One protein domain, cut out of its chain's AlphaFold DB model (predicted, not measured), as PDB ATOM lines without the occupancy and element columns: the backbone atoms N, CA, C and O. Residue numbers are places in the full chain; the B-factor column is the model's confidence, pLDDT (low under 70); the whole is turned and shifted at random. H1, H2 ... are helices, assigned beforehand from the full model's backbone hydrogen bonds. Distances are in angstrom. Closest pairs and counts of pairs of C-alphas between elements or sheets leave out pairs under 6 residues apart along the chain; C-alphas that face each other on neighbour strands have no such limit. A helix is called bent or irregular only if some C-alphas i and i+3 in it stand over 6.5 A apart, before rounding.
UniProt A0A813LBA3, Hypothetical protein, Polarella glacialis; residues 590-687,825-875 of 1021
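AT A GLANCE: This is residues 590 to 687 and 825 to 875 of the 1021 residues of the protein "Hypothetical protein" of Polarella glacialis (UniProt A0A813LBA3). H4, H5, H6 and H7 form an up-and-down bundle, each running against the one before, with H3 across one end. H8 folds back beside H7, while short H1 and H2 cover that side; the bundle is loosest between H5 and H6. The 149 printed residues hold eight named helices, H1 to H8 in chain order, and no named strand: the class is all helix. The whole is compact, with a radius of gyration of the C-alphas of 15.6 A, and elongated, spanning 50 by 30 by 24 A.

HOW THE PARTS SIT: H1, residues 590 to 593, touches H8, residues 850 to 860, closest at C-alphas 591 and 859, 4.9 A apart. H2, residues 597 to 604, touches residues 843 to 847 alone of H7, residues 825 to 847, closest at C-alphas 600 and 844, 6.6 A. H3, residues 607 to 619, touches H6, residues 666 to 682, closest at C-alphas 614 and 666, 6.3 A. H4, residues 621 to 640, and H5, residues 646 to 660, form a hairpin, closest at C-alphas 628 and 656, 6.6 A. H6 and H7 touch at a shallow tilt of 25 degrees, closest at C-alphas 680 and 836, 5.1 A. H2, H3, H4, H6 and H8 have every O i to N i+4 pair within hydrogen-bond range, H5 8 of 11 and H7 17 of 19; H1 is too short for one.

IN THESE COORDINATES: H1 begins at C-alpha 590 (261.059, 263.564, 412.563). H4 measures 28.3 A and H7 31.3 A; H7 is only just irregular, C-alphas 828 and 831 being 6.9 A apart. H8 ends at C-alpha 860 (262.638, 275.357, 412.170).

THE WHOLE: Residues 688 to 824 are cut out, leaving 11.1 A between C-alphas 687 and 825. The links printed whole between helices are tight. Mean pLDDT of the printed part is 81.1; 22 residues are under 70, among them 658 to 663.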
ATOM      1  N   GLU A 590     261.135 263.939 411.142       75.38
ATOM      2  CA  GLU A 590     261.059 263.564 412.563       75.38
ATOM      3  C   GLU A 590     260.631 264.752 413.419       75.38
ATOM      4  O   GLU A 590     259.724 264.637 414.239       75.38
ATOM      5  N   SER A 591     261.262 265.904 413.185       79.94
ATOM      6  CA  SER A 591     261.003 267.129 413.937       79.94
ATOM      7  C   SER A 591     259.636 267.726 413.594       79.94
ATOM      8  O   SER A 591     258.968 268.239 414.483       79.94
ATOM      9  N   PHE A 592     259.163 267.580 412.349       81.56
ATOM     10  CA  PHE A 592     257.779 267.900 411.982       81.56
ATOM     11  C   PHE A 592     256.778 267.027 412.749       81.56
ATOM     12  O   PHE A 592     255.852 267.541 413.369       81.56
ATOM     13  N   ARG A 593     256.997 265.705 412.782       78.75
ATOM     14  CA  ARG A 593     256.140 264.755 413.512       78.75
ATOM     15  C   ARG A 593     256.175 264.913 415.036       78.75
ATOM     16  O   ARG A 593     255.317 264.342 415.703       78.75
ATOM     17  N   GLN A 594     257.139 265.657 415.577       81.69
ATOM     18  CA  GLN A 594     257.206 266.029 416.994       81.69
ATOM     19  C   GLN A 594     256.392 267.292 417.326       81.69
ATOM     20  O   GLN A 594     256.161 267.554 418.505       81.69
ATOM     21  N   VAL A 595     255.915 268.051 416.329       81.56
ATOM     22  CA  VAL A 595     255.000 269.181 416.546       81.56
ATOM     23  C   VAL A 595     253.603 268.653 416.873       81.56
ATOM     24  O   VAL A 595     252.902 268.116 416.012       81.56
ATOM     25  N   ASN A 596     253.158 268.840 418.115       83.38
ATOM     26  CA  ASN A 596     251.843 268.410 418.572       83.38
ATOM     27  C   ASN A 596     250.731 269.375 418.127       83.38
ATOM     28  O   ASN A 596     250.069 270.032 418.935       83.38
ATOM     29  N   ALA A 597     250.457 269.405 416.822       81.38
ATOM     30  CA  ALA A 597     249.342 270.159 416.249       81.38
ATOM     31  C   ALA A 597     247.974 269.796 416.871       81.38
ATOM     32  O   ALA A 597     247.032 270.585 416.787       81.38
ATOM     33  N   SER A 598     247.846 268.642 417.544       82.69
ATOM     34  CA  SER A 598     246.608 268.270 418.237       82.69
ATOM     35  C   SER A 598     246.284 269.171 419.435       82.69
ATOM     36  O   SER A 598     245.107 269.311 419.752       82.69
ATOM     37  N   GLU A 599     247.263 269.818 420.076       87.31
ATOM     38  CA  GLU A 599     247.010 270.804 421.142       87.31
ATOM     39  C   GLU A 599     246.400 272.089 420.577       87.31
ATOM     40  O   GLU A 599     245.393 272.574 421.095       87.31
ATOM     41  N   LEU A 600     246.936 272.588 419.457       86.06
ATOM     42  CA  LEU A 600     246.364 273.729 418.739       86.06
ATOM     43  C   LEU A 600     244.942 273.408 418.249       86.06
ATOM     44  O   LEU A 600     244.018 274.188 418.471       86.06
ATOM     45  N   MET A 601     244.725 272.221 417.673       85.25
ATOM     46  CA  MET A 601     243.387 271.783 417.260       85.25
ATOM     47  C   MET A 601     242.431 271.577 418.447       85.25
ATOM     48  O   MET A 601     241.244 271.873 418.321       85.25
ATOM     49  N   GLN A 602     242.902 271.124 419.613       88.69
ATOM     50  CA  GLN A 602     242.086 271.050 420.834       88.69
ATOM     51  C   GLN A 602     241.708 272.443 421.354       88.69
ATOM     52  O   GLN A 602     240.557 272.652 421.729       88.69
ATOM     53  N   PHE A 603     242.639 273.401 421.326       91.69
ATOM     54  CA  PHE A 603     242.380 274.794 421.690       91.69
ATOM     55  C   PHE A 603     241.313 275.426 420.782       91.69
ATOM     56  O   PHE A 603     240.342 275.988 421.279       91.69
ATOM     57  N   LEU A 604     241.428 275.254 419.462       86.31
ATOM     58  CA  LEU A 604     240.473 275.772 418.467       86.31
ATOM     59  C   LEU A 604     239.067 275.171 418.584       86.31
ATOM     60  O   LEU A 604     238.078 275.836 418.283       86.31
ATOM     61  N   ASN A 605     238.963 273.916 419.028       89.19
ATOM     62  CA  ASN A 605     237.681 273.264 419.299       89.19
ATOM     63  C   ASN A 605     237.132 273.575 420.709       89.19
ATOM     64  O   ASN A 605     236.029 273.144 421.043       89.19
ATOM     65  N   ASN A 606     237.867 274.327 421.536       94.06
ATOM     66  CA  ASN A 606     237.478 274.691 422.895       94.06
ATOM     67  C   ASN A 606     237.157 276.191 422.996       94.06
ATOM     68  O   ASN A 606     238.012 277.026 423.299       94.06
ATOM     69  N   THR A 607     235.882 276.528 422.792       93.44
ATOM     70  CA  THR A 607     235.370 277.903 422.876       93.44
ATOM     71  C   THR A 607     235.680 278.582 424.213       93.44
ATOM     72  O   THR A 607     235.977 279.774 424.221       93.44
ATOM     73  N   GLU A 608     235.668 277.854 425.335       94.75
ATOM     74  CA  GLU A 608     235.981 278.425 426.655       94.75
ATOM     75  C   GLU A 608     237.464 278.814 426.765       94.75
ATOM     76  O   GLU A 608     237.786 279.884 427.285       94.75
ATOM     77  N   ALA A 609     238.371 277.993 426.221       94.31
ATOM     78  CA  ALA A 609     239.803 278.297 426.176       94.31
ATOM     79  C   ALA A 609     240.114 279.481 425.243       94.31
ATOM     80  O   ALA A 609     240.873 280.376 425.624       94.31
ATOM     81  N   MET A 610     239.484 279.531 424.063       92.88
ATOM     82  CA  MET A 610     239.604 280.672 423.148       92.88
ATOM     83  C   MET A 610     239.089 281.967 423.783       92.88
ATOM     84  O   MET A 610     239.788 282.979 423.761       92.88
ATOM     85  N   GLU A 611     237.905 281.946 424.403       93.19
ATOM     86  CA  GLU A 611     237.333 283.128 425.056       93.19
ATOM     87  C   GLU A 611     238.184 283.575 426.261       93.19
ATOM     88  O   GLU A 611     238.351 284.774 426.493       93.19
ATOM     89  N   ALA A 612     238.782 282.638 427.007       95.50
ATOM     90  CA  ALA A 612     239.704 282.941 428.102       95.50
ATOM     91  C   ALA A 612     241.017 283.584 427.614       95.50
ATOM     92  O   ALA A 612     241.445 284.593 428.185       95.50
ATOM     93  N   ARG A 613     241.638 283.062 426.545       94.25
ATOM     94  CA  ARG A 613     242.844 283.656 425.933       94.25
ATOM     95  C   ARG A 613     242.549 285.036 425.350       94.25
ATOM     96  O   ARG A 613     243.307 285.969 425.608       94.25
ATOM     97  N   TRP A 614     241.423 285.194 424.653       94.06
ATOM     98  CA  TRP A 614     240.949 286.490 424.158       94.06
ATOM     99  C   TRP A 614     240.774 287.508 425.294       94.06
ATOM    100  O   TRP A 614     241.323 288.608 425.218       94.06
ATOM    101  N   LYS A 615     240.100 287.136 426.394       93.94
ATOM    102  CA  LYS A 615     239.958 287.991 427.590       93.94
ATOM    103  C   LYS A 615     241.310 288.372 428.198       93.94
ATOM    104  O   LYS A 615     241.473 289.513 428.620       93.94
ATOM    105  N   ALA A 616     242.280 287.455 428.227       93.31
ATOM    106  CA  ALA A 616     243.627 287.737 428.726       93.31
ATOM    107  C   ALA A 616     244.387 288.741 427.837       93.31
ATOM    108  O   ALA A 616     245.010 289.661 428.366       93.31
ATOM    109  N   LEU A 617     244.286 288.615 426.509       90.31
ATOM    110  CA  LEU A 617     244.855 289.569 425.547       90.31
ATOM    111  C   LEU A 617     244.178 290.946 425.649       90.31
ATOM    112  O   LEU A 617     244.857 291.965 425.744       90.31
ATOM    113  N   ALA A 618     242.844 290.987 425.716       88.75
ATOM    114  CA  ALA A 618     242.075 292.226 425.857       88.75
ATOM    115  C   ALA A 618     242.329 292.950 427.197       88.75
ATOM    116  O   ALA A 618     242.258 294.175 427.262       88.75
ATOM    117  N   ALA A 619     242.649 292.208 428.264       91.88
ATOM    118  CA  ALA A 619     242.997 292.764 429.572       91.88
ATOM    119  C   ALA A 619     244.477 293.183 429.704       91.88
ATOM    120  O   ALA A 619     244.815 293.904 430.644       91.88
ATOM    121  N   ASN A 620     245.362 292.746 428.798       92.69
ATOM    122  CA  ASN A 620     246.803 292.996 428.868       92.69
ATOM    123  C   ASN A 620     247.348 293.554 427.543       92.69
ATOM    124  O   ASN A 620     247.838 292.824 426.682       92.69
ATOM    125  N   ALA A 621     247.321 294.884 427.424       88.12
ATOM    126  CA  ALA A 621     247.816 295.601 426.250       88.12
ATOM    127  C   ALA A 621     249.311 295.363 425.948       88.12
ATOM    128  O   ALA A 621     249.704 295.463 424.789       88.12
ATOM    129  N   THR A 622     250.134 295.028 426.953       91.19
ATOM    130  CA  THR A 622     251.549 294.673 426.744       91.19
ATOM    131  C   THR A 622     251.670 293.323 426.048       91.19
ATOM    132  O   THR A 622     252.355 293.226 425.037       91.19
ATOM    133  N   LEU A 623     250.934 292.308 426.515       88.25
ATOM    134  CA  LEU A 623     250.913 290.992 425.871       88.25
ATOM    135  C   LEU A 623     250.381 291.088 424.433       88.25
ATOM    136  O   LEU A 623     250.935 290.471 423.532       88.25
ATOM    137  N   LEU A 624     249.347 291.901 424.190       88.12
ATOM    138  CA  LEU A 624     248.833 292.130 422.835       88.12
ATOM    139  C   LEU A 624     249.859 292.830 421.918       88.12
ATOM    140  O   LEU A 624     249.950 292.484 420.742       88.12
ATOM    141  N   GLU A 625     250.648 293.780 422.435       87.06
ATOM    142  CA  GLU A 625     251.786 294.369 421.707       87.06
ATOM    143  C   GLU A 625     252.871 293.324 421.408       87.06
ATOM    144  O   GLU A 625     253.401 293.297 420.300       87.06
ATOM    145  N   GLU A 626     253.171 292.427 422.348       87.69
ATOM    146  CA  GLU A 626     254.130 291.335 422.148       87.69
ATOM    147  C   GLU A 626     253.673 290.400 421.013       87.69
ATOM    148  O   GLU A 626     254.440 290.187 420.072       87.69
ATOM    149  N   MET A 627     252.410 289.938 421.004       87.50
ATOM    150  CA  MET A 627     251.885 289.085 419.915       87.50
ATOM    151  C   MET A 627     251.936 289.800 418.556       87.50
ATOM    152  O   MET A 627     252.309 289.207 417.542       87.50
ATOM    153  N   VAL A 628     251.576 291.086 418.518       87.31
ATOM    154  CA  VAL A 628     251.561 291.893 417.287       87.31
ATOM    155  C   VAL A 628     252.978 292.198 416.796       87.31
ATOM    156  O   VAL A 628     253.217 292.174 415.589       87.31
ATOM    157  N   THR A 629     253.932 292.412 417.701       86.62
ATOM    158  CA  THR A 629     255.353 292.591 417.369       86.62
ATOM    159  C   THR A 629     255.946 291.303 416.802       86.62
ATOM    160  O   THR A 629     256.565 291.343 415.740       86.62
ATOM    161  N   VAL A 630     255.701 290.155 417.446       83.44
ATOM    162  CA  VAL A 630     256.124 288.835 416.945       83.44
ATOM    163  C   VAL A 630     255.519 288.559 415.569       83.44
ATOM    164  O   VAL A 630     256.254 288.216 414.645       83.44
ATOM    165  N   THR A 631     254.215 288.799 415.394       86.25
ATOM    166  CA  THR A 631     253.534 288.641 414.097       86.25
ATOM    167  C   THR A 631     254.205 289.505 413.027       86.25
ATOM    168  O   THR A 631     254.651 288.971 412.019       86.25
ATOM    169  N   LYS A 632     254.390 290.816 413.268       84.62
ATOM    170  CA  LYS A 632     255.056 291.726 412.313       84.62
ATOM    171  C   LYS A 632     256.465 291.258 411.928       84.62
ATOM    172  O   LYS A 632     256.809 291.319 410.752       84.62
ATOM    173  N   VAL A 633     257.264 290.767 412.879       77.81
ATOM    174  CA  VAL A 633     258.626 290.265 412.611       77.81
ATOM    175  C   VAL A 633     258.608 288.982 411.774       77.81
ATOM    176  O   VAL A 633     259.344 288.890 410.792       77.81
ATOM    177  N   VAL A 634     257.759 288.009 412.118       75.56
ATOM    178  CA  VAL A 634     257.655 286.738 411.377       75.56
ATOM    179  C   VAL A 634     257.106 286.969 409.963       75.56
ATOM    180  O   VAL A 634     257.621 286.402 409.003       75.56
ATOM    181  N   THR A 635     256.119 287.852 409.806       79.38
ATOM    182  CA  THR A 635     255.559 288.229 408.500       79.38
ATOM    183  C   THR A 635     256.562 288.979 407.635       79.38
ATOM    184  O   THR A 635     256.691 288.657 406.458       79.38
ATOM    185  N   GLN A 636     257.319 289.927 408.199       75.94
ATOM    186  CA  GLN A 636     258.381 290.620 407.467       75.94
ATOM    187  C   GLN A 636     259.450 289.633 406.969       75.94
ATOM    188  O   GLN A 636     259.854 289.708 405.813       75.94
ATOM    189  N   ALA A 637     259.842 288.655 407.792       68.62
ATOM    190  CA  ALA A 637     260.749 287.588 407.365       68.62
ATOM    191  C   ALA A 637     260.135 286.688 406.272       68.62
ATOM    192  O   ALA A 637     260.838 286.281 405.351       68.62
ATOM    193  N   GLY A 638     258.829 286.402 406.332       69.81
ATOM    194  CA  GLY A 638     258.110 285.677 405.279       69.81
ATOM    195  C   GLY A 638     258.059 286.435 403.945       69.81
ATOM    196  O   GLY A 638     258.250 285.831 402.893       69.81
ATOM    197  N   LEU A 639     257.874 287.759 403.990       70.81
ATOM    198  CA  LEU A 639     257.921 288.652 402.824       70.81
ATOM    199  C   LEU A 639     259.327 288.738 402.212       70.81
ATOM    200  O   LEU A 639     259.479 288.638 400.998       70.81
ATOM    201  N   GLU A 640     260.365 288.893 403.037       60.47
ATOM    202  CA  GLU A 640     261.765 288.976 402.584       60.47
ATOM    203  C   GLU A 640     262.291 287.668 401.966       60.47
ATOM    204  O   GLU A 640     263.289 287.684 401.241       60.47
ATOM    205  N   LEU A 641     261.618 286.546 402.235       61.59
ATOM    206  CA  LEU A 641     261.934 285.216 401.712       61.59
ATOM    207  C   LEU A 641     261.003 284.755 400.571       61.59
ATOM    208  O   LEU A 641     261.178 283.637 400.096       61.59
ATOM    209  N   ASP A 642     260.050 285.590 400.130       68.88
ATOM    210  CA  ASP A 642     259.040 285.264 399.099       68.88
ATOM    211  C   ASP A 642     258.198 284.011 399.455       68.88
ATOM    212  O   ASP A 642     257.942 283.132 398.634       68.88
ATOM    213  N   LEU A 643     257.808 283.903 400.735       72.38
ATOM    214  CA  LEU A 643     257.077 282.758 401.304       72.38
ATOM    215  C   LEU A 643     255.576 283.007 401.508       72.38
ATOM    216  O   LEU A 643     254.864 282.076 401.876       72.38
ATOM    217  N   LEU A 644     255.097 284.242 401.347       78.00
ATOM    218  CA  LEU A 644     253.722 284.630 401.673       78.00
ATOM    219  C   LEU A 644     252.984 285.126 400.430       78.00
ATOM    220  O   LEU A 644     253.429 286.060 399.769       78.00
ATOM    221  N   GLU A 645     251.839 284.513 400.137       82.31
ATOM    222  CA  GLU A 645     250.972 284.912 399.021       82.31
ATOM    223  C   GLU A 645     250.085 286.116 399.390       82.31
ATOM    224  O   GLU A 645     249.892 286.434 400.564       82.31
ATOM    225  N   SER A 646     249.560 286.832 398.391       80.88
ATOM    226  CA  SER A 646     248.870 288.122 398.592       80.88
ATOM    227  C   SER A 646     247.662 288.050 399.533       80.88
ATOM    228  O   SER A 646     247.426 288.984 400.298       80.88
ATOM    229  N   ASP A 647     246.912 286.952 399.498       80.19
ATOM    230  CA  ASP A 647     245.775 286.667 400.379       80.19
ATOM    231  C   ASP A 647     246.222 286.323 401.810       80.19
ATOM    232  O   ASP A 647     245.589 286.740 402.778       80.19
ATOM    233  N   GLN A 648     247.353 285.631 401.956       82.88
ATOM    234  CA  GLN A 648     247.989 285.347 403.244       82.88
ATOM    235  C   GLN A 648     248.497 286.643 403.896       82.88
ATOM    236  O   GLN A 648     248.331 286.846 405.100       82.88
ATOM    237  N   ILE A 649     249.076 287.543 403.094       83.62
ATOM    238  CA  ILE A 649     249.504 288.882 403.520       83.62
ATOM    239  C   ILE A 649     248.288 289.723 403.921       83.62
ATOM    240  O   ILE A 649     248.332 290.367 404.967       83.62
ATOM    241  N   GLU A 650     247.192 289.695 403.153       83.12
ATOM    242  CA  GLU A 650     245.955 290.402 403.511       83.12
ATOM    243  C   GLU A 650     245.357 289.863 404.821       83.12
ATOM    244  O   GLU A 650     245.066 290.644 405.727       83.12
ATOM    245  N   LEU A 651     245.249 288.537 404.968       80.81
ATOM    246  CA  LEU A 651     244.781 287.880 406.194       80.81
ATOM    247  C   LEU A 651     245.612 288.302 407.411       80.81
ATOM    248  O   LEU A 651     245.050 288.573 408.471       80.81
ATOM    249  N   ILE A 652     246.938 288.386 407.266       82.50
ATOM    250  CA  ILE A 652     247.818 288.875 408.329       82.50
ATOM    251  C   ILE A 652     247.601 290.370 408.580       82.50
ATOM    252  O   ILE A 652     247.502 290.782 409.735       82.50
ATOM    253  N   GLN A 653     247.512 291.200 407.541       84.56
ATOM    254  CA  GLN A 653     247.336 292.642 407.709       84.56
ATOM    255  C   GLN A 653     246.017 292.966 408.432       84.56
ATOM    256  O   GLN A 653     246.008 293.811 409.325       84.56
ATOM    257  N   GLN A 654     244.948 292.203 408.178       80.75
ATOM    258  CA  GLN A 654     243.690 292.282 408.931       80.75
ATOM    259  C   GLN A 654     243.876 292.032 410.450       80.75
ATOM    260  O   GLN A 654     243.165 292.644 411.252       80.75
ATOM    261  N   ILE A 655     244.852 291.214 410.883       73.38
ATOM    262  CA  ILE A 655     245.241 291.069 412.308       73.38
ATOM    263  C   ILE A 655     245.765 292.396 412.850       73.38
ATOM    264  O   ILE A 655     245.354 292.866 413.916       73.38
ATOM    265  N   LEU A 656     246.719 292.969 412.117       82.19
ATOM    266  CA  LEU A 656     247.499 294.128 412.529       82.19
ATOM    267  C   LEU A 656     246.607 295.375 412.598       82.19
ATOM    268  O   LEU A 656     246.667 296.111 413.583       82.19
ATOM    269  N   ASP A 657     245.716 295.541 411.621       81.69
ATOM    270  CA  ASP A 657     244.768 296.654 411.519       81.69
ATOM    271  C   ASP A 657     243.654 296.577 412.574       81.69
ATOM    272  O   ASP A 657     243.239 297.599 413.128       81.69
ATOM    273  N   THR A 658     243.197 295.369 412.931       69.75
ATOM    274  CA  THR A 658     242.156 295.184 413.964       69.75
ATOM    275  C   THR A 658     242.601 295.716 415.335       69.75
ATOM    276  O   THR A 658     241.771 296.137 416.145       69.75
ATOM    277  N   ARG A 659     243.915 295.788 415.587       67.94
ATOM    278  CA  ARG A 659     244.470 296.472 416.761       67.94
ATOM    279  C   ARG A 659     244.295 297.993 416.685       67.94
ATOM    280  O   ARG A 659     243.915 298.600 417.684       67.94
ATOM    281  N   GLU A 660     244.577 298.610 415.538       66.56
ATOM    282  CA  GLU A 660     244.552 300.075 415.377       66.56
ATOM    283  C   GLU A 660     243.127 300.650 415.467       66.56
ATOM    284  O   GLU A 660     242.937 301.785 415.905       66.56
ATOM    285  N   ILE A 661     242.116 299.834 415.151       63.22
ATOM    286  CA  ILE A 661     240.686 300.177 415.255       63.22
ATOM    287  C   ILE A 661     240.169 300.126 416.717       63.22
ATOM    288  O   ILE A 661     239.126 300.703 417.026       63.22
ATOM    289  N   GLY A 662     240.924 299.528 417.649       61.31
ATOM    290  CA  GLY A 662     240.770 299.756 419.096       61.31
ATOM    291  C   GLY A 662     240.137 298.634 419.928       61.31
ATOM    292  O   GLY A 662     240.132 298.746 421.154       61.31
ATOM    293  N   SER A 663     239.653 297.544 419.322       69.62
ATOM    294  CA  SER A 663     239.332 296.301 420.047       69.62
ATOM    295  C   SER A 663     239.175 295.104 419.108       69.62
ATOM    296  O   SER A 663     238.296 295.113 418.249       69.62
ATOM    297  N   LEU A 664     239.947 294.042 419.345       81.31
ATOM    298  CA  LEU A 664     239.723 292.720 418.754       81.31
ATOM    299  C   LEU A 664     238.515 292.055 419.436       81.31
ATOM    300  O   LEU A 664     238.527 291.895 420.659       81.31
ATOM    301  N   SER A 665     237.483 291.664 418.685       87.44
ATOM    302  CA  SER A 665     236.337 290.909 419.217       87.44
ATOM    303  C   SER A 665     236.658 289.418 419.400       87.44
ATOM    304  O   SER A 665     237.634 288.906 418.844       87.44
ATOM    305  N   ALA A 666     235.832 288.702 420.169       86.38
ATOM    306  CA  ALA A 666     235.982 287.257 420.356       86.38
ATOM    307  C   ALA A 666     235.784 286.493 419.034       86.38
ATOM    308  O   ALA A 666     236.536 285.572 418.721       86.38
ATOM    309  N   GLU A 667     234.814 286.923 418.226       86.56
ATOM    310  CA  GLU A 667     234.511 286.378 416.902       86.56
ATOM    311  C   GLU A 667     235.648 286.651 415.910       86.56
ATOM    312  O   GLU A 667     236.008 285.766 415.137       86.56
ATOM    313  N   GLN A 668     236.255 287.843 415.953       83.31
ATOM    314  CA  GLN A 668     237.431 288.169 415.142       83.31
ATOM    315  C   GLN A 668     238.644 287.320 415.544       83.31
ATOM    316  O   GLN A 668     239.314 286.777 414.671       83.31
ATOM    317  N   PHE A 669     238.906 287.145 416.845       86.88
ATOM    318  CA  PHE A 669     239.984 286.279 417.345       86.88
ATOM    319  C   PHE A 669     239.777 284.806 416.948       86.88
ATOM    320  O   PHE A 669     240.717 284.151 416.494       86.88
ATOM    321  N   GLN A 670     238.545 284.296 417.048       86.38
ATOM    322  CA  GLN A 670     238.206 282.935 416.627       86.38
ATOM    323  C   GLN A 670     238.315 282.761 415.106       86.38
ATOM    324  O   GLN A 670     238.914 281.790 414.645       86.38
ATOM    325  N   SER A 671     237.777 283.699 414.319       84.12
ATOM    326  CA  SER A 671     237.878 283.667 412.854       84.12
ATOM    327  C   SER A 671     239.329 283.760 412.387       84.12
ATOM    328  O   SER A 671     239.695 283.094 411.426       84.12
ATOM    329  N   LEU A 672     240.160 284.547 413.071       82.56
ATOM    330  CA  LEU A 672     241.585 284.656 412.796       82.56
ATOM    331  C   LEU A 672     242.307 283.321 413.005       82.56
ATOM    332  O   LEU A 672     242.920 282.798 412.074       82.56
ATOM    333  N   LEU A 673     242.230 282.751 414.211       84.25
ATOM    334  CA  LEU A 673     242.936 281.503 414.509       84.25
ATOM    335  C   LEU A 673     242.397 280.328 413.683       84.25
ATOM    336  O   LEU A 673     243.174 279.473 413.253       84.25
ATOM    337  N   GLY A 674     241.092 280.334 413.392       82.69
ATOM    338  CA  GLY A 674     240.465 279.433 412.431       82.69
ATOM    339  C   GLY A 674     241.060 279.569 411.029       82.69
ATOM    340  O   GLY A 674     241.469 278.564 410.459       82.69
ATOM    341  N   ASN A 675     241.186 280.788 410.494       82.00
ATOM    342  CA  ASN A 675     241.738 281.029 409.158       82.00
ATOM    343  C   ASN A 675     243.225 280.653 409.060       82.00
ATOM    344  O   ASN A 675     243.596 279.920 408.146       82.00
ATOM    345  N   MET A 676     244.073 281.078 410.006       79.12
ATOM    346  CA  MET A 676     245.508 280.735 409.987       79.12
ATOM    347  C   MET A 676     245.750 279.232 410.143       79.12
ATOM    348  O   MET A 676     246.619 278.677 409.474       79.12
ATOM    349  N   THR A 677     244.957 278.547 410.971       76.56
ATOM    350  CA  THR A 677     245.089 277.090 411.124       76.56
ATOM    351  C   THR A 677     244.450 276.336 409.957       76.56
ATOM    352  O   THR A 677     244.955 275.294 409.556       76.56
ATOM    353  N   SER A 678     243.387 276.868 409.347       77.75
ATOM    354  CA  SER A 678     242.831 276.350 408.091       77.75
ATOM    355  C   SER A 678     243.845 276.455 406.951       77.75
ATOM    356  O   SER A 678     243.954 275.517 406.172       77.75
ATOM    357  N   LEU A 679     244.614 277.547 406.887       74.19
ATOM    358  CA  LEU A 679     245.708 277.745 405.933       74.19
ATOM    359  C   LEU A 679     246.881 276.785 406.199       74.19
ATOM    360  O   LEU A 679     247.334 276.094 405.292       74.19
ATOM    361  N   ALA A 680     247.326 276.659 407.454       70.25
ATOM    362  CA  ALA A 680     248.348 275.677 407.827       70.25
ATOM    363  C   ALA A 680     247.915 274.231 407.499       70.25
ATOM    364  O   ALA A 680     248.719 273.440 407.018       70.25
ATOM    365  N   ASN A 681     246.634 273.900 407.697       71.69
ATOM    366  CA  ASN A 681     246.071 272.592 407.358       71.69
ATOM    367  C   ASN A 681     245.823 272.399 405.849       71.69
ATOM    368  O   ASN A 681     245.845 271.256 405.394       71.69
ATOM    369  N   SER A 682     245.588 273.457 405.061       67.44
ATOM    370  CA  SER A 682     245.393 273.349 403.604       67.44
ATOM    371  C   SER A 682     246.706 273.180 402.837       67.44
ATOM    372  O   SER A 682     246.705 272.558 401.778       67.44
ATOM    373  N   LEU A 683     247.824 273.640 403.408       60.97
ATOM    374  CA  LEU A 683     249.182 273.243 403.008       60.97
ATOM    375  C   LEU A 683     249.475 271.761 403.331       60.97
ATOM    376  O   LEU A 683     250.366 271.156 402.735       60.97
ATOM    377  N   GLY A 684     248.692 271.168 404.239       64.25
ATOM    378  CA  GLY A 684     248.747 269.763 404.628       64.25
ATOM    379  C   GLY A 684     249.956 269.408 405.494       64.25
ATOM    380  O   GLY A 684     250.608 270.257 406.094       64.25
ATOM    381  N   ASP A 685     250.274 268.114 405.539       65.50
ATOM    382  CA  ASP A 685     251.642 267.684 405.828       65.50
ATOM    383  C   ASP A 685     252.485 268.053 404.584       65.50
ATOM    384  O   ASP A 685     252.234 267.502 403.506       65.50
ATOM    385  N   PRO A 686     253.460 268.981 404.683       60.19
ATOM    386  CA  PRO A 686     254.208 269.472 403.526       60.19
ATOM    387  C   PRO A 686     255.194 268.429 402.978       60.19
ATOM    388  O   PRO A 686     255.719 268.592 401.878       60.19
ATOM    389  N   PHE A 687     255.426 267.332 403.705       62.50
ATOM    390  CA  PHE A 687     256.113 266.150 403.193       62.50
ATOM    391  C   PHE A 687     255.125 265.239 402.462       62.50
ATOM    392  O   PHE A 687     255.491 264.650 401.447       62.50
ATOM    393  N   ALA A 825     261.543 272.081 393.988       63.66
ATOM    394  CA  ALA A 825     261.671 271.781 395.425       63.66
ATOM    395  C   ALA A 825     261.406 272.975 396.363       63.66
ATOM    396  O   ALA A 825     261.038 272.778 397.521       63.66
ATOM    397  N   MET A 826     261.557 274.205 395.854       65.44
ATOM    398  CA  MET A 826     261.128 275.420 396.548       65.44
ATOM    399  C   MET A 826     259.613 275.405 396.774       65.44
ATOM    400  O   MET A 826     259.163 275.220 397.900       65.44
ATOM    401  N   ALA A 827     258.834 275.506 395.697       63.97
ATOM    402  CA  ALA A 827     257.380 275.601 395.760       63.97
ATOM    403  C   ALA A 827     256.697 274.330 396.301       63.97
ATOM    404  O   ALA A 827     255.651 274.433 396.930       63.97
ATOM    405  N   LEU A 828     257.267 273.139 396.072       63.56
ATOM    406  CA  LEU A 828     256.621 271.872 396.442       63.56
ATOM    407  C   LEU A 828     256.952 271.348 397.845       63.56
ATOM    408  O   LEU A 828     256.222 270.486 398.325       63.56
ATOM    409  N   VAL A 829     258.038 271.804 398.482       67.81
ATOM    410  CA  VAL A 829     258.457 271.294 399.804       67.81
ATOM    411  C   VAL A 829     258.956 272.410 400.714       67.81
ATOM    412  O   VAL A 829     258.425 272.582 401.804       67.81
ATOM    413  N   TYR A 830     259.966 273.180 400.299       73.38
ATOM    414  CA  TYR A 830     260.645 274.130 401.190       73.38
ATOM    415  C   TYR A 830     259.753 275.318 401.595       73.38
ATOM    416  O   TYR A 830     259.693 275.663 402.776       73.38
ATOM    417  N   THR A 831     259.023 275.906 400.643       76.31
ATOM    418  CA  THR A 831     258.060 276.983 400.907       76.31
ATOM    419  C   THR A 831     256.890 276.485 401.764       76.31
ATOM    420  O   THR A 831     256.703 277.070 402.829       76.31
ATOM    421  N   PRO A 832     256.194 275.371 401.442       79.00
ATOM    422  CA  PRO A 832     255.192 274.776 402.334       79.00
ATOM    423  C   PRO A 832     255.712 274.459 403.746       79.00
ATOM    424  O   PRO A 832     255.048 274.782 404.727       79.00
ATOM    425  N   VAL A 833     256.923 273.901 403.883       79.31
ATOM    426  CA  VAL A 833     257.569 273.644 405.187       79.31
ATOM    427  C   VAL A 833     257.724 274.926 406.008       79.31
ATOM    428  O   VAL A 833     257.399 274.936 407.198       79.31
ATOM    429  N   LEU A 834     258.201 276.014 405.397       81.81
ATOM    430  CA  LEU A 834     258.378 277.287 406.097       81.81
ATOM    431  C   LEU A 834     257.058 278.030 406.330       81.81
ATOM    432  O   LEU A 834     256.904 278.625 407.391       81.81
ATOM    433  N   GLN A 835     256.096 277.958 405.410       82.94
ATOM    434  CA  GLN A 835     254.744 278.488 405.601       82.94
ATOM    435  C   GLN A 835     254.045 277.797 406.779       82.94
ATOM    436  O   GLN A 835     253.557 278.476 407.678       82.94
ATOM    437  N   VAL A 836     254.060 276.461 406.846       81.25
ATOM    438  CA  VAL A 836     253.487 275.703 407.975       81.25
ATOM    439  C   VAL A 836     254.196 276.048 409.289       81.25
ATOM    440  O   VAL A 836     253.526 276.233 410.306       81.25
ATOM    441  N   ALA A 837     255.522 276.233 409.284       84.06
ATOM    442  CA  ALA A 837     256.245 276.727 410.459       84.06
ATOM    443  C   ALA A 837     255.820 278.157 410.857       84.06
ATOM    444  O   ALA A 837     255.598 278.415 412.036       84.06
ATOM    445  N   ILE A 838     255.659 279.073 409.896       84.81
ATOM    446  CA  ILE A 838     255.223 280.463 410.113       84.81
ATOM    447  C   ILE A 838     253.799 280.514 410.686       84.81
ATOM    448  O   ILE A 838     253.594 281.060 411.772       84.81
ATOM    449  N   PHE A 839     252.818 279.920 410.003       85.81
ATOM    450  CA  PHE A 839     251.413 279.964 410.421       85.81
ATOM    451  C   PHE A 839     251.165 279.154 411.693       85.81
ATOM    452  O   PHE A 839     250.386 279.585 412.544       85.81
ATOM    453  N   GLY A 840     251.860 278.027 411.867       85.31
ATOM    454  CA  GLY A 840     251.836 277.249 413.103       85.31
ATOM    455  C   GLY A 840     252.406 278.031 414.287       85.31
ATOM    456  O   GLY A 840     251.761 278.092 415.334       85.31
ATOM    457  N   TYR A 841     253.562 278.688 414.123       88.06
ATOM    458  CA  TYR A 841     254.178 279.493 415.182       88.06
ATOM    459  C   TYR A 841     253.291 280.679 415.577       88.06
ATOM    460  O   TYR A 841     253.008 280.858 416.759       88.06
ATOM    461  N   ILE A 842     252.785 281.445 414.601       88.69
ATOM    462  CA  ILE A 842     251.864 282.564 414.862       88.69
ATOM    463  C   ILE A 842     250.589 282.053 415.554       88.69
ATOM    464  O   ILE A 842     250.165 282.626 416.555       88.69
ATOM    465  N   SER A 843     249.994 280.948 415.095       90.00
ATOM    466  CA  SER A 843     248.778 280.398 415.718       90.00
ATOM    467  C   SER A 843     249.020 279.921 417.156       90.00
ATOM    468  O   SER A 843     248.191 280.178 418.030       90.00
ATOM    469  N   ALA A 844     250.167 279.291 417.435       90.25
ATOM    470  CA  ALA A 844     250.563 278.880 418.782       90.25
ATOM    471  C   ALA A 844     250.859 280.081 419.704       90.25
ATOM    472  O   ALA A 844     250.460 280.065 420.868       90.25
ATOM    473  N   GLU A 845     251.475 281.147 419.186       92.44
ATOM    474  CA  GLU A 845     251.706 282.423 419.883       92.44
ATOM    475  C   GLU A 845     250.387 283.092 420.286       92.44
ATOM    476  O   GLU A 845     250.134 283.333 421.469       92.44
ATOM    477  N   TRP A 846     249.465 283.294 419.344       92.06
ATOM    478  CA  TRP A 846     248.159 283.883 419.649       92.06
ATOM    479  C   TRP A 846     247.304 282.992 420.571       92.06
ATOM    480  O   TRP A 846     246.610 283.525 421.442       92.06
ATOM    481  N   ALA A 847     247.409 281.661 420.478       92.75
ATOM    482  CA  ALA A 847     246.776 280.722 421.413       92.75
ATOM    483  C   ALA A 847     247.432 280.698 422.815       92.75
ATOM    484  O   ALA A 847     246.741 280.477 423.810       92.75
ATOM    485  N   GLY A 848     248.735 280.982 422.919       94.31
ATOM    486  CA  GLY A 848     249.517 280.894 424.161       94.31
ATOM    487  C   GLY A 848     250.053 279.491 424.467       94.31
ATOM    488  O   GLY A 848     250.141 279.115 425.634       94.31
ATOM    489  N   LEU A 849     250.364 278.710 423.429       94.81
ATOM    490  CA  LEU A 849     250.836 277.325 423.517       94.81
ATOM    491  C   LEU A 849     252.371 277.277 423.414       94.81
ATOM    492  O   LEU A 849     252.930 276.988 422.356       94.81
ATOM    493  N   GLU A 850     253.056 277.585 424.518       93.69
ATOM    494  CA  GLU A 850     254.528 277.663 424.575       93.69
ATOM    495  C   GLU A 850     255.229 276.348 424.196       93.69
ATOM    496  O   GLU A 850     256.224 276.374 423.472       93.69
ATOM    497  N   ASP A 851     254.686 275.196 424.602       91.69
ATOM    498  CA  ASP A 851     255.256 273.890 424.248       91.69
ATOM    499  C   ASP A 851     255.204 273.650 422.726       91.69
ATOM    500  O   ASP A 851     256.188 273.209 422.129       91.69
ATOM    501  N   VAL A 852     254.103 274.037 422.067       87.50
ATOM    502  CA  VAL A 852     253.958 273.978 420.601       87.50
ATOM    503  C   VAL A 852     254.883 274.991 419.907       87.50
ATOM    504  O   VAL A 852     255.479 274.666 418.880       87.50
ATOM    505  N   LYS A 853     255.077 276.195 420.469       89.19
ATOM    506  CA  LYS A 853     256.043 277.187 419.948       89.19
ATOM    507  C   LYS A 853     257.471 276.650 419.941       89.19
ATOM    508  O   LYS A 853     258.153 276.760 418.922       89.19
ATOM    509  N   GLU A 854     257.930 276.069 421.049       88.69
ATOM    510  CA  GLU A 854     259.287 275.519 421.152       88.69
ATOM    511  C   GLU A 854     259.466 274.260 420.282       88.69
ATOM    512  O   GLU A 854     260.521 274.098 419.669       88.69
ATOM    513  N   GLN A 855     258.426 273.433 420.102       86.19
ATOM    514  CA  GLN A 855     258.428 272.345 419.110       86.19
ATOM    515  C   GLN A 855     258.584 272.875 417.672       86.19
ATOM    516  O   GLN A 855     259.445 272.402 416.930       86.19
ATOM    517  N   ILE A 856     257.803 273.887 417.271       82.81
ATOM    518  CA  ILE A 856     257.868 274.478 415.919       82.81
ATOM    519  C   ILE A 856     259.205 275.189 415.679       82.81
ATOM    520  O   ILE A 856     259.764 275.115 414.586       82.81
ATOM    521  N   LYS A 857     259.763 275.832 416.706       80.88
ATOM    522  CA  LYS A 857     261.111 276.408 416.682       80.88
ATOM    523  C   LYS A 857     262.185 275.327 416.517       80.88
ATOM    524  O   LYS A 857     263.032 275.469 415.639       80.88
ATOM    525  N   GLY A 858     262.108 274.223 417.262       81.44
ATOM    526  CA  GLY A 858     262.996 273.065 417.095       81.44
ATOM    527  C   GLY A 858     262.897 272.428 415.701       81.44
ATOM    528  O   GLY A 858     263.915 272.074 415.108       81.44
ATOM    529  N   PHE A 859     261.692 272.370 415.127       81.00
ATOM    530  CA  PHE A 859     261.472 272.001 413.725       81.00
ATOM    531  C   PHE A 859     262.133 272.996 412.760       81.00
ATOM    532  O   PHE A 859     262.887 272.572 411.881       81.00
ATOM    533  N   ARG A 860     261.953 274.313 412.957       80.88
ATOM    534  CA  ARG A 860     262.638 275.357 412.170       80.88
ATOM    535  C   ARG A 860     264.166 275.160 412.250       80.88
ATOM    536  O   ARG A 860     264.845 275.221 411.224       80.88
ATOM    537  N   GLU A 861     264.728 274.884 413.422       79.81
ATOM    538  CA  GLU A 861     266.172 274.645 413.597       79.81
ATOM    539  C   GLU A 861     266.707 273.434 412.797       79.81
ATOM    540  O   GLU A 861     267.919 273.327 412.605       79.81
ATOM    541  N   LYS A 862     265.836 272.560 412.264       80.75
ATOM    542  CA  LYS A 862     266.191 271.504 411.291       80.75
ATOM    543  C   LYS A 862     265.907 271.848 409.829       80.75
ATOM    544  O   LYS A 862     266.376 271.120 408.956       80.75
ATOM    545  N   VAL A 863     265.154 272.910 409.530       80.44
ATOM    546  CA  VAL A 863     264.935 273.353 408.143       80.44
ATOM    547  C   VAL A 863     266.267 273.876 407.598       80.44
ATOM    548  O   VAL A 863     266.796 274.840 408.170       80.44
ATOM    549  N   PRO A 864     266.810 273.294 406.507       78.88
ATOM    550  CA  PRO A 864     268.048 273.764 405.894       78.88
ATOM    551  C   PRO A 864     268.006 275.267 405.634       78.88
ATOM    552  O   PRO A 864     266.953 275.833 405.343       78.88
ATOM    553  N   GLN A 865     269.148 275.939 405.743       79.38
ATOM    554  CA  GLN A 865     269.208 277.335 405.320       79.38
ATOM    555  C   GLN A 865     269.158 277.420 403.792       79.38
ATOM    556  O   GLN A 865     269.595 276.508 403.094       79.38
ATOM    557  N   TYR A 866     268.659 278.536 403.267       77.62
ATOM    558  CA  TYR A 866     268.801 278.826 401.847       77.62
ATOM    559  C   TYR A 866     270.273 279.189 401.550       77.62
ATOM    560  O   TYR A 866     270.806 280.076 402.225       77.62
ATOM    561  N   PRO A 867     270.959 278.546 400.585       80.50
ATOM    562  CA  PRO A 867     272.365 278.843 400.311       80.50
ATOM    563  C   PRO A 867     272.547 280.286 399.823       80.50
ATOM    564  O   PRO A 867     271.913 280.698 398.856       80.50
ATOM    565  N   PHE A 868     273.444 281.064 400.441       77.75
ATOM    566  CA  PHE A 868     273.602 282.498 400.134       77.75
ATOM    567  C   PHE A 868     273.901 282.781 398.652       77.75
ATOM    568  O   PHE A 868     273.505 283.824 398.121       77.75
ATOM    569  N   TYR A 869     274.629 281.883 397.985       77.38
ATOM    570  CA  TYR A 869     274.957 282.028 396.567       77.38
ATOM    571  C   TYR A 869     273.869 281.526 395.608       77.38
ATOM    572  O   TYR A 869     273.933 281.886 394.435       77.38
ATOM    573  N   SER A 870     272.861 280.783 396.078       77.12
ATOM    574  CA  SER A 870     271.751 280.304 395.246       77.12
ATOM    575  C   SER A 870     270.820 281.426 394.762       77.12
ATOM    576  O   SER A 870     270.640 282.461 395.404       77.12
ATOM    577  N   LYS A 871     270.207 281.154 393.608       72.00
ATOM    578  CA  LYS A 871     269.000 281.759 393.020       72.00
ATOM    579  C   LYS A 871     267.843 280.751 392.968       72.00
ATOM    580  O   LYS A 871     266.678 281.125 393.026       72.00
ATOM    581  N   LYS A 872     268.176 279.460 392.853       72.25
ATOM    582  CA  LYS A 872     267.264 278.307 392.889       72.25
ATOM    583  C   LYS A 872     267.734 277.338 393.979       72.25
ATOM    584  O   LYS A 872     268.915 277.342 394.332       72.25
ATOM    585  N   LEU A 873     266.833 276.513 394.514       72.44
ATOM    586  CA  LEU A 873     267.254 275.387 395.356       72.44
ATOM    587  C   LEU A 873     267.948 274.302 394.505       72.44
ATOM    588  O   LEU A 873     267.723 274.253 393.292       72.44
ATOM    589  N   PRO A 874     268.797 273.453 395.110       76.25
ATOM    590  CA  PRO A 874     269.536 272.428 394.377       76.25
ATOM    591  C   PRO A 874     268.619 271.379 393.735       76.25
ATOM    592  O   PRO A 874     267.576 271.041 394.298       76.25
ATOM    593  N   ARG A 875     269.031 270.814 392.593       77.69
ATOM    594  CA  ARG A 875     268.351 269.656 391.984       77.69
ATOM    595  C   ARG A 875     268.793 268.364 392.672       77.69
ATOM    596  O   ARG A 875     269.965 268.209 393.001       77.69
TER     597      ARG A 875